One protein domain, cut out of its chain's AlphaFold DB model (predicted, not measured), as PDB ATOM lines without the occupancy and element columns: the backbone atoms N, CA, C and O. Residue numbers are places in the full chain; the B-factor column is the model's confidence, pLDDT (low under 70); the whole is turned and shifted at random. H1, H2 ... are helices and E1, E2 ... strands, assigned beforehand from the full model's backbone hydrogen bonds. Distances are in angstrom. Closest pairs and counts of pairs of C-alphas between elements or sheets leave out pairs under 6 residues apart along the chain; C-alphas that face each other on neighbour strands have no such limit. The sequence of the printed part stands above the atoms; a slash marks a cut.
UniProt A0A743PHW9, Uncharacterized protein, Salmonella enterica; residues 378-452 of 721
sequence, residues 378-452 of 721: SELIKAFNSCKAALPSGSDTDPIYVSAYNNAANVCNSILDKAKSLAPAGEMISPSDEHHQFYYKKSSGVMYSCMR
ATOM      1  N   SER A 378      35.217  -9.566  49.066       82.19
ATOM      2  CA  SER A 378      36.106  -8.982  48.054       82.19
ATOM      3  C   SER A 378      37.344  -9.849  47.824       82.19
ATOM      4  O   SER A 378      37.786 -10.031  46.685       82.19
ATOM      5  N   GLU A 379      37.883 -10.441  48.890       88.88
ATOM      6  CA  GLU A 379      39.006 -11.375  48.795       88.88
ATOM      7  C   GLU A 379      38.603 -12.692  48.135       88.88
ATOM      8  O   GLU A 379      39.349 -13.195  47.293       88.88
ATOM      9  N   LEU A 380      37.409 -13.216  48.425       88.56
ATOM     10  CA  LEU A 380      36.904 -14.434  47.785       88.56
ATOM     11  C   LEU A 380      36.636 -14.246  46.289       88.56
ATOM     12  O   LEU A 380      36.952 -15.132  45.498       88.56
ATOM     13  N   ILE A 381      36.125 -13.088  45.866       89.75
ATOM     14  CA  ILE A 381      35.956 -12.783  44.437       89.75
ATOM     15  C   ILE A 381      37.314 -12.653  43.733       89.75
ATOM     16  O   ILE A 381      37.483 -13.151  42.616       89.75
ATOM     17  N   LYS A 382      38.316 -12.038  44.376       88.31
ATOM     18  CA  LYS A 382      39.690 -12.007  43.845       88.31
ATOM     19  C   LYS A 382      40.291 -13.411  43.756       88.31
ATOM     20  O   LYS A 382      40.868 -13.743  42.722       88.31
ATOM     21  N   ALA A 383      40.109 -14.237  44.786       89.12
ATOM     22  CA  ALA A 383      40.565 -15.624  44.808       89.12
ATOM     23  C   ALA A 383      39.890 -16.457  43.711       89.12
ATOM     24  O   ALA A 383      40.572 -17.196  43.005       89.12
ATOM     25  N   PHE A 384      38.584 -16.278  43.489       93.06
ATOM     26  CA  PHE A 384      37.857 -16.955  42.417       93.06
ATOM     27  C   PHE A 384      38.390 -16.564  41.037       93.06
ATOM     28  O   PHE A 384      38.694 -17.435  40.226       93.06
ATOM     29  N   ASN A 385      38.565 -15.266  40.776       87.88
ATOM     30  CA  ASN A 385      39.105 -14.790  39.501       87.88
ATOM     31  C   ASN A 385      40.545 -15.272  39.271       87.88
ATOM     32  O   ASN A 385      40.897 -15.631  38.149       87.88
ATOM     33  N   SER A 386      41.360 -15.327  40.328       88.75
ATOM     34  CA  SER A 386      42.712 -15.887  40.266       88.75
ATOM     35  C   SER A 386      42.695 -17.395  40.002       88.75
ATOM     36  O   SER A 386      43.475 -17.871  39.184       88.75
ATOM     37  N   CYS A 387      41.795 -18.138  40.651       89.81
ATOM     38  CA  CYS A 387      41.609 -19.573  40.435       89.81
ATOM     39  C   CYS A 387      41.177 -19.854  38.992       89.81
ATOM     40  O   CYS A 387      41.779 -20.678  38.311       89.81
ATOM     41  N   LYS A 388      40.204 -19.089  38.486       89.88
ATOM     42  CA  LYS A 388      39.729 -19.182  37.103       89.88
ATOM     43  C   LYS A 388      40.849 -18.917  36.095       89.88
ATOM     44  O   LYS A 388      40.969 -19.648  35.118       89.88
ATOM     45  N   ALA A 389      41.659 -17.883  36.318       88.06
ATOM     46  CA  ALA A 389      42.784 -17.554  35.441       88.06
ATOM     47  C   ALA A 389      43.896 -18.620  35.463       88.06
ATOM     48  O   ALA A 389      44.666 -18.707  34.510       88.06
ATOM     49  N   ALA A 390      43.972 -19.413  36.534       87.38
ATOM     50  CA  ALA A 390      44.915 -20.514  36.694       87.38
ATOM     51  C   ALA A 390      44.370 -21.867  36.204       87.38
ATOM     52  O   ALA A 390      45.103 -22.855  36.264       87.38
ATOM     53  N   LEU A 391      43.118 -21.936  35.727       90.19
ATOM     54  CA  LEU A 391      42.608 -23.156  35.105       90.19
ATOM     55  C   LEU A 391      43.515 -23.512  33.921       90.19
ATOM     56  O   LEU A 391      43.808 -22.636  33.099       90.19
ATOM     57  N   PRO A 392      43.986 -24.767  33.833       87.19
ATOM     58  CA  PRO A 392      44.837 -25.171  32.729       87.19
ATOM     59  C   PRO A 392      44.082 -24.939  31.410       87.19
ATOM     60  O   PRO A 392      42.857 -25.038  31.376       87.19
ATOM     61  N   SER A 393      44.813 -24.569  30.352       82.38
ATOM     62  CA  SER A 393      44.299 -24.357  28.991       82.38
ATOM     63  C   SER A 393      44.996 -25.320  28.018       82.38
ATOM     64  O   SER A 393      46.209 -25.228  27.828       82.38
ATOM     65  N   GLY A 394      44.260 -26.248  27.416       75.38
ATOM     66  CA  GLY A 394      44.764 -27.426  26.707       75.38
ATOM     67  C   GLY A 394      43.621 -28.244  26.095       75.38
ATOM     68  O   GLY A 394      42.454 -27.892  26.234       75.38
ATOM     69  N   SER A 395      43.972 -29.282  25.334       63.41
ATOM     70  CA  SER A 395      43.031 -30.048  24.505       63.41
ATOM     71  C   SER A 395      42.185 -31.017  25.333       63.41
ATOM     72  O   SER A 395      42.742 -31.852  26.045       63.41
ATOM     73  N   ASP A 396      40.863 -31.002  25.132       70.00
ATOM     74  CA  ASP A 396      39.883 -31.920  25.750       70.00
ATOM     75  C   ASP A 396      40.113 -33.410  25.415       70.00
ATOM     76  O   ASP A 396      39.404 -34.291  25.896       70.00
ATOM     77  N   THR A 397      41.101 -33.713  24.572       74.25
ATOM     78  CA  THR A 397      41.466 -35.074  24.166       74.25
ATOM     79  C   THR A 397      42.521 -35.730  25.059       74.25
ATOM     80  O   THR A 397      42.755 -36.926  24.900       74.25
ATOM     81  N   ASP A 398      43.197 -34.983  25.941       83.69
ATOM     82  CA  ASP A 398      44.201 -35.542  26.857       83.69
ATOM     83  C   ASP A 398      43.570 -35.844  28.235       83.69
ATOM     84  O   ASP A 398      43.181 -34.915  28.951       83.69
ATOM     85  N   PRO A 399      43.464 -37.122  28.646       73.88
ATOM     86  CA  PRO A 399      42.838 -37.496  29.913       73.88
ATOM     87  C   PRO A 399      43.551 -36.918  31.148       73.88
ATOM     88  O   PRO A 399      42.894 -36.663  32.161       73.88
ATOM     89  N   ILE A 400      44.862 -36.649  31.078       79.06
ATOM     90  CA  ILE A 400      45.612 -36.012  32.177       79.06
ATOM     91  C   ILE A 400      45.157 -34.560  32.336       79.06
ATOM     92  O   ILE A 400      44.924 -34.085  33.451       79.06
ATOM     93  N   TYR A 401      44.970 -33.869  31.213       83.94
ATOM     94  CA  TYR A 401      44.504 -32.491  31.189       83.94
ATOM     95  C   TYR A 401      43.052 -32.366  31.677       83.94
ATOM     96  O   TYR A 401      42.761 -31.501  32.504       83.94
ATOM     97  N   VAL A 402      42.158 -33.265  31.249       79.75
ATOM     98  CA  VAL A 402      40.749 -33.281  31.691       79.75
ATOM     99  C   VAL A 402      40.643 -33.492  33.206       79.75
ATOM    100  O   VAL A 402      39.881 -32.796  33.880       79.75
ATOM    101  N   SER A 403      41.442 -34.405  33.767       81.06
ATOM    102  CA  SER A 403      41.490 -34.637  35.216       81.06
ATOM    103  C   SER A 403      41.989 -33.403  35.986       81.06
ATOM    104  O   SER A 403      41.353 -32.967  36.950       81.06
ATOM    105  N   ALA A 404      43.077 -32.775  35.523       81.81
ATOM    106  CA  ALA A 404      43.625 -31.564  36.137       81.81
ATOM    107  C   ALA A 404      42.651 -30.374  36.062       81.81
ATOM    108  O   ALA A 404      42.474 -29.656  37.050       81.81
ATOM    109  N   TYR A 405      41.977 -30.197  34.923       90.75
ATOM    110  CA  TYR A 405      40.959 -29.166  34.734       90.75
ATOM    111  C   TYR A 405      39.782 -29.355  35.694       90.75
ATOM    112  O   TYR A 405      39.405 -28.412  36.388       90.75
ATOM    113  N   ASN A 406      39.237 -30.570  35.796       85.88
ATOM    114  CA  ASN A 406      38.093 -30.854  36.667       85.88
ATOM    115  C   ASN A 406      38.419 -30.614  38.148       85.88
ATOM    116  O   ASN A 406      37.615 -30.024  38.871       85.88
ATOM    117  N   ASN A 407      39.612 -31.012  38.596       84.75
ATOM    118  CA  ASN A 407      40.051 -30.762  39.968       84.75
ATOM    119  C   ASN A 407      40.186 -29.260  40.257       84.75
ATOM    120  O   ASN A 407      39.668 -28.781  41.267       84.75
ATOM    121  N   ALA A 408      40.806 -28.499  39.352       85.38
ATOM    122  CA  ALA A 408      40.947 -27.054  39.507       85.38
ATOM    123  C   ALA A 408      39.585 -26.328  39.437       85.38
ATOM    124  O   ALA A 408      39.312 -25.434  40.241       85.38
ATOM    125  N   ALA A 409      38.682 -26.760  38.552       87.62
ATOM    126  CA  ALA A 409      37.329 -26.217  38.439       87.62
ATOM    127  C   ALA A 409      36.507 -26.437  39.718       87.62
ATOM    128  O   ALA A 409      35.817 -25.522  40.170       87.62
ATOM    129  N   ASN A 410      36.625 -27.610  40.352       87.75
ATOM    130  CA  ASN A 410      35.972 -27.895  41.632       87.75
ATOM    131  C   ASN A 410      36.456 -26.955  42.747       87.75
ATOM    132  O   ASN A 410      35.638 -26.437  43.512       87.75
ATOM    133  N   VAL A 411      37.761 -26.670  42.803       89.94
ATOM    134  CA  VAL A 411      38.318 -25.694  43.753       89.94
ATOM    135  C   VAL A 411      37.747 -24.299  43.488       89.94
ATOM    136  O   VAL A 411      37.244 -23.665  44.418       89.94
ATOM    137  N   CYS A 412      37.723 -23.838  42.233       90.19
ATOM    138  CA  CYS A 412      37.167 -22.524  41.902       90.19
ATOM    139  C   CYS A 412      35.674 -22.428  42.256       90.19
ATOM    140  O   CYS A 412      35.240 -21.423  42.823       90.19
ATOM    141  N   ASN A 413      34.894 -23.481  42.006       88.12
ATOM    142  CA  ASN A 413      33.477 -23.515  42.368       88.12
ATOM    143  C   ASN A 413      33.259 -23.419  43.885       88.12
ATOM    144  O   ASN A 413      32.383 -22.676  44.324       88.12
ATOM    145  N   SER A 414      34.102 -24.068  44.695       88.94
ATOM    146  CA  SER A 414      34.012 -23.964  46.158       88.94
ATOM    147  C   SER A 414      34.246 -22.531  46.671       88.94
ATOM    148  O   SER A 414      33.521 -22.055  47.550       88.94
ATOM    149  N   ILE A 415      35.196 -21.798  46.071       90.69
ATOM    150  CA  ILE A 415      35.464 -20.384  46.389       90.69
ATOM    151  C   ILE A 415      34.260 -19.521  45.996       90.69
ATOM    152  O   ILE A 415      33.837 -18.651  46.762       90.69
ATOM    153  N   LEU A 416      33.677 -19.778  44.820       90.56
ATOM    154  CA  LEU A 416      32.501 -19.059  44.341       90.56
ATOM    155  C   LEU A 416      31.287 -19.284  45.246       90.56
ATOM    156  O   LEU A 416      30.565 -18.334  45.544       90.56
ATOM    157  N   ASP A 417      31.059 -20.510  45.708       86.00
ATOM    158  CA  ASP A 417      29.939 -20.817  46.597       86.00
ATOM    159  C   ASP A 417      30.111 -20.170  47.976       86.00
ATOM    160  O   ASP A 417      29.152 -19.608  48.523       86.00
ATOM    161  N   LYS A 418      31.346 -20.108  48.491       90.44
ATOM    162  CA  LYS A 418      31.651 -19.326  49.696       90.44
ATOM    163  C   LYS A 418      31.408 -17.831  49.468       90.44
ATOM    164  O   LYS A 418      30.754 -17.193  50.296       90.44
ATOM    165  N   ALA A 419      31.824 -17.282  48.326       87.88
ATOM    166  CA  ALA A 419      31.555 -15.889  47.967       87.88
ATOM    167  C   ALA A 419      30.042 -15.604  47.883       87.88
ATOM    168  O   ALA A 419      29.566 -14.625  48.457       87.88
ATOM    169  N   LYS A 420      29.254 -16.487  47.253       85.62
ATOM    170  CA  LYS A 420      27.782 -16.379  47.199       85.62
ATOM    171  C   LYS A 420      27.163 -16.329  48.597       85.62
ATOM    172  O   LYS A 420      26.236 -15.550  48.829       85.62
ATOM    173  N   SER A 421      27.673 -17.129  49.535       84.88
ATOM    174  CA  SER A 421      27.170 -17.138  50.914       84.88
ATOM    175  C   SER A 421      27.398 -15.797  51.630       84.88
ATOM    176  O   SER A 421      26.508 -15.321  52.343       84.88
ATOM    177  N   LEU A 422      28.524 -15.133  51.348       87.69
ATOM    178  CA  LEU A 422      28.963 -13.884  51.982       87.69
ATOM    179  C   LEU A 422      28.552 -12.610  51.236       87.69
ATOM    180  O   LEU A 422      28.740 -11.515  51.760       87.69
ATOM    181  N   ALA A 423      27.955 -12.736  50.050       86.62
ATOM    182  CA  ALA A 423      27.509 -11.596  49.261       86.62
ATOM    183  C   ALA A 423      26.609 -10.645  50.080       86.62
ATOM    184  O   ALA A 423      25.695 -11.128  50.774       86.62
ATOM    185  N   PRO A 424      26.825  -9.318  50.004       80.31
ATOM    186  CA  PRO A 424      25.960  -8.342  50.650       80.31
ATOM    187  C   PRO A 424      24.557  -8.356  50.045       80.31
ATOM    188  O   PRO A 424      24.354  -8.567  48.847       80.31
ATOM    189  N   ALA A 425      23.556  -8.105  50.882       78.81
ATOM    190  CA  ALA A 425      22.209  -7.873  50.394       78.81
ATOM    191  C   ALA A 425      22.163  -6.613  49.518       78.81
ATOM    192  O   ALA A 425      22.581  -5.542  49.948       78.81
ATOM    193  N   GLY A 426      21.588  -6.727  48.325       76.56
ATOM    194  CA  GLY A 426      21.457  -5.627  47.378       76.56
ATOM    195  C   GLY A 426      22.571  -5.547  46.337       76.56
ATOM    196  O   GLY A 426      22.464  -4.711  45.444       76.56
ATOM    197  N   GLU A 427      23.582  -6.417  46.393       72.50
ATOM    198  CA  GLU A 427      24.653  -6.446  45.396       72.50
ATOM    199  C   GLU A 427      24.411  -7.493  44.303       72.50
ATOM    200  O   GLU A 427      23.865  -8.577  44.537       72.50
ATOM    201  N   MET A 428      24.808  -7.131  43.080       59.78
ATOM    202  CA  MET A 428      24.776  -7.994  41.906       59.78
ATOM    203  C   MET A 428      26.195  -8.498  41.630       59.78
ATOM    204  O   MET A 428      27.111  -7.715  41.393       59.78
ATOM    205  N   ILE A 429      26.372  -9.812  41.661       68.00
ATOM    206  CA  ILE A 429      27.637 -10.497  41.420       68.00
ATOM    207  C   ILE A 429      27.633 -10.975  39.973       68.00
ATOM    208  O   ILE A 429      26.736 -11.711  39.563       68.00
ATOM    209  N   SER A 430      28.643 -10.579  39.208       63.34
ATOM    210  CA  SER A 430      28.852 -11.039  37.836       63.34
ATOM    211  C   SER A 430      30.042 -11.998  37.798       63.34
ATOM    212  O   SER A 430      31.174 -11.531  37.639       63.34
ATOM    213  N   PRO A 431      29.857 -13.322  37.929       52.12
ATOM    214  CA  PRO A 431      30.879 -14.260  37.506       52.12
ATOM    215  C   PRO A 431      30.923 -14.199  35.980       52.12
ATOM    216  O   PRO A 431      30.061 -14.725  35.292       52.12
ATOM    217  N   SER A 432      31.891 -13.459  35.451       53.19
ATOM    218  CA  SER A 432      32.202 -13.452  34.025       53.19
ATOM    219  C   SER A 432      32.379 -14.901  33.559       53.19
ATOM    220  O   SER A 432      33.371 -15.538  33.900       53.19
ATOM    221  N   ASP A 433      31.417 -15.432  32.818       49.91
ATOM    222  CA  ASP A 433      31.538 -16.595  31.949       49.91
ATOM    223  C   ASP A 433      30.816 -16.297  30.627       49.91
ATOM    224  O   ASP A 433      30.122 -15.286  30.474       49.91
ATOM    225  N   GLU A 434      31.014 -17.166  29.642       44.28
ATOM    226  CA  GLU A 434      30.496 -17.029  28.276       44.28
ATOM    227  C   GLU A 434      28.954 -17.074  28.214       44.28
ATOM    228  O   GLU A 434      28.355 -16.902  27.150       44.28
ATOM    229  N   HIS A 435      28.287 -17.281  29.355       44.62
ATOM    230  CA  HIS A 435      26.837 -17.388  29.499       44.62
ATOM    231  C   HIS A 435      26.221 -16.257  30.343       44.62
ATOM    232  O   HIS A 435      25.007 -16.258  30.551       44.62
ATOM    233  N   HIS A 436      27.010 -15.247  30.742       52.44
ATOM    234  CA  HIS A 436      26.551 -13.993  31.363       52.44
ATOM    235  C   HIS A 436      25.498 -14.200  32.470       52.44
ATOM    236  O   HIS A 436      24.426 -13.581  32.444       52.44
ATOM    237  N   GLN A 437      25.779 -15.088  33.427       53.78
ATOM    238  CA  GLN A 437      24.917 -15.267  34.596       53.78
ATOM    239  C   GLN A 437      25.238 -14.221  35.666       53.78
ATOM    240  O   GLN A 437      26.394 -14.046  36.035       53.78
ATOM    241  N   PHE A 438      24.215 -13.554  36.204       67.56
ATOM    242  CA  PHE A 438      24.349 -12.632  37.335       67.56
ATOM    243  C   PHE A 438      23.622 -13.183  38.551       67.56
ATOM    244  O   PHE A 438      22.510 -13.696  38.437       67.56
ATOM    245  N   TYR A 439      24.214 -13.018  39.726       68.38
ATOM    246  CA  TYR A 439      23.612 -13.418  40.991       68.38
ATOM    247  C   TYR A 439      23.251 -12.183  41.805       68.38
ATOM    248  O   TYR A 439      24.076 -11.296  41.977       68.38
ATOM    249  N   TYR A 440      22.029 -12.117  42.321       70.62
ATOM    250  CA  TYR A 440      21.580 -11.019  43.177       70.62
ATOM    251  C   TYR A 440      21.022 -11.560  44.488       70.62
ATOM    252  O   TYR A 440      20.119 -12.400  44.475       70.62
ATOM    253  N   LYS A 441      21.520 -11.058  45.620       75.50
ATOM    254  CA  LYS A 441      21.012 -11.423  46.948       75.50
ATOM    255  C   LYS A 441      20.084 -10.331  47.465       75.50
ATOM    256  O   LYS A 441      20.516  -9.201  47.671       75.50
ATOM    257  N   LYS A 442      18.809 -10.635  47.715       69.25
ATOM    258  CA  LYS A 442      17.910  -9.684  48.401       69.25
ATOM    259  C   LYS A 442      18.295  -9.520  49.874       69.25
ATOM    260  O   LYS A 442      18.872 -10.420  50.476       69.25
ATOM    261  N   SER A 443      17.832  -8.432  50.491       70.94
ATOM    262  CA  SER A 443      17.832  -8.244  51.957       70.94
ATOM    263  C   SER A 443      17.143  -9.370  52.728       70.94
ATOM    264  O   SER A 443      17.456  -9.590  53.891       70.94
ATOM    265  N   SER A 444      16.265 -10.131  52.074       73.44
ATOM    266  CA  SER A 444      15.638 -11.333  52.624       73.44
ATOM    267  C   SER A 444      16.534 -12.583  52.605       73.44
ATOM    268  O   SER A 444      16.057 -13.657  52.952       73.44
ATOM    269  N   GLY A 445      17.783 -12.491  52.131       69.56
ATOM    270  CA  GLY A 445      18.713 -13.623  52.002       69.56
ATOM    271  C   GLY A 445      18.480 -14.521  50.780       69.56
ATOM    272  O   GLY A 445      19.226 -15.470  50.568       69.56
ATOM    273  N   VAL A 446      17.473 -14.222  49.955       67.25
ATOM    274  CA  VAL A 446      17.126 -15.014  48.764       67.25
ATOM    275  C   VAL A 446      18.040 -14.643  47.598       67.25
ATOM    276  O   VAL A 446      18.151 -13.462  47.256       67.25
ATOM    277  N   MET A 447      18.648 -15.656  46.980       61.69
ATOM    278  CA  MET A 447      19.500 -15.532  45.795       61.69
ATOM    279  C   MET A 447      18.676 -15.671  44.511       61.69
ATOM    280  O   MET A 447      17.870 -16.590  44.382       61.69
ATOM    281  N   TYR A 448      18.908 -14.781  43.551       61.03
ATOM    282  CA  TYR A 448      18.321 -14.817  42.212       61.03
ATOM    283  C   TYR A 448      19.434 -15.018  41.188       61.03
ATOM    284  O   TYR A 448      20.459 -14.347  41.280       61.03
ATOM    285  N   SER A 449      19.221 -15.914  40.222       55.50
ATOM    286  CA  SER A 449      20.079 -16.060  39.043       55.50
ATOM    287  C   SER A 449      19.404 -15.383  37.852       55.50
ATOM    288  O   SER A 449      18.245 -15.669  37.542       55.50
ATOM    289  N   CYS A 450      20.111 -14.456  37.215       46.47
ATOM    290  CA  CYS A 450      19.684 -13.763  36.009       46.47
ATOM    291  C   CYS A 450      20.529 -14.272  34.841       46.47
ATOM    292  O   CYS A 450      21.740 -14.066  34.828       46.47
ATOM    293  N   MET A 451      19.894 -14.899  33.851       44.38
ATOM    294  CA  MET A 451      20.533 -15.255  32.581       44.38
ATOM    295  C   MET A 451      20.225 -14.185  31.534       44.38
ATOM    296  O   MET A 451      19.083 -13.735  31.413       44.38
ATOM    297  N   ARG A 452      21.235 -13.785  30.758       41.31
ATOM    298  CA  ARG A 452      21.032 -12.982  29.548       41.31
ATOM    299  C   ARG A 452      20.653 -13.918  28.396       41.31
ATOM    300  O   ARG A 452      21.405 -14.832  28.087       41.31
TER     301      ARG A 452
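What this domain is: This is residues 378 to 452 of the 721 residues of an uncharacterized protein of Salmonella enterica (UniProt A0A743PHW9). A long helix, H2, has the shorter H1 side by side with part of it in a helical hairpin, and a small two-stranded hairpin of E1 and E2 lies by the later part of H2. The stretch between H2 and E1 is a long loop that folds back, and its residues 428 to 429 pair beside E1. The printed part has 75 residues, with two named helices followed by two named strands in the order H1, H2, E1, E2; the sheet has the order E1 - E2 and is antiparallel, and the class is mixed, helices and strands. The whole is loose, with a radius of gyration of the C-alphas of 14.3 A, and elongated, spanning 45 by 26 by 15 A.

Where its parts are: H1 is residues 378 to 389, 16.6 A from first to last C-alpha, and begins with C-alpha 378 at (36.106, -8.982, 48.054). H2 is residues 399 to 422, 35.2 A long, from C-alpha 399 at (42.838, -37.496, 29.913) to C-alpha 422 at (28.963, -13.884, 51.982). E1 is residues 437 to 441, 13.5 A long. E2 is residues 447 to 451, 13.3 A long, and ends with C-alpha 451 at (20.533, -15.255, 32.581).

How they stand to each other: H1 and H2 form a helical hairpin and touch, with the C-alphas of Cys 387 and Cys 412 the closest at 5.5 A. Their lines stand at a shallow tilt of 15 degrees, and they run opposite ways. H2 touches H1 with residues 408 to 419 alone. In H1 and H2 every O i to N i+4 pair is within hydrogen-bond range. H2 and E1 are near each other, with 5 pairs of C-alphas within 10 A. H2 and E2 are only just apart, the closest C-alphas being 8.4 A from each other. H1 is apart from E1 and from E2. E1 and E2 form a hairpin of antiparallel neighbours, with 157 degrees between their directions; the C-alphas of Tyr 439 and Ser 449 face each other at 4.8 A. N 438 and O 450 are within hydrogen-bond range at 2.9 A, as are N 448 and O 440 at 2.8 A. Residues 428 to 429 pair antiparallel with residues 439 to 440 of E1.

The domain as a whole: The two C-alphas farthest apart are those of Asp 398 and Ser 443, at 45.5 A. The printed part has no cut. The link from H1 to H2 is short, with 9 residues; that from H2 to E1 is long, with 14 residues, 423 to 436; that from E1 to E2 is tight, with 5 residues. The mean pLDDT of the printed part is 76.3, and 22 residues are under 70: residue 395, residues 428 to 439, residue 442 and residues 445 to 452.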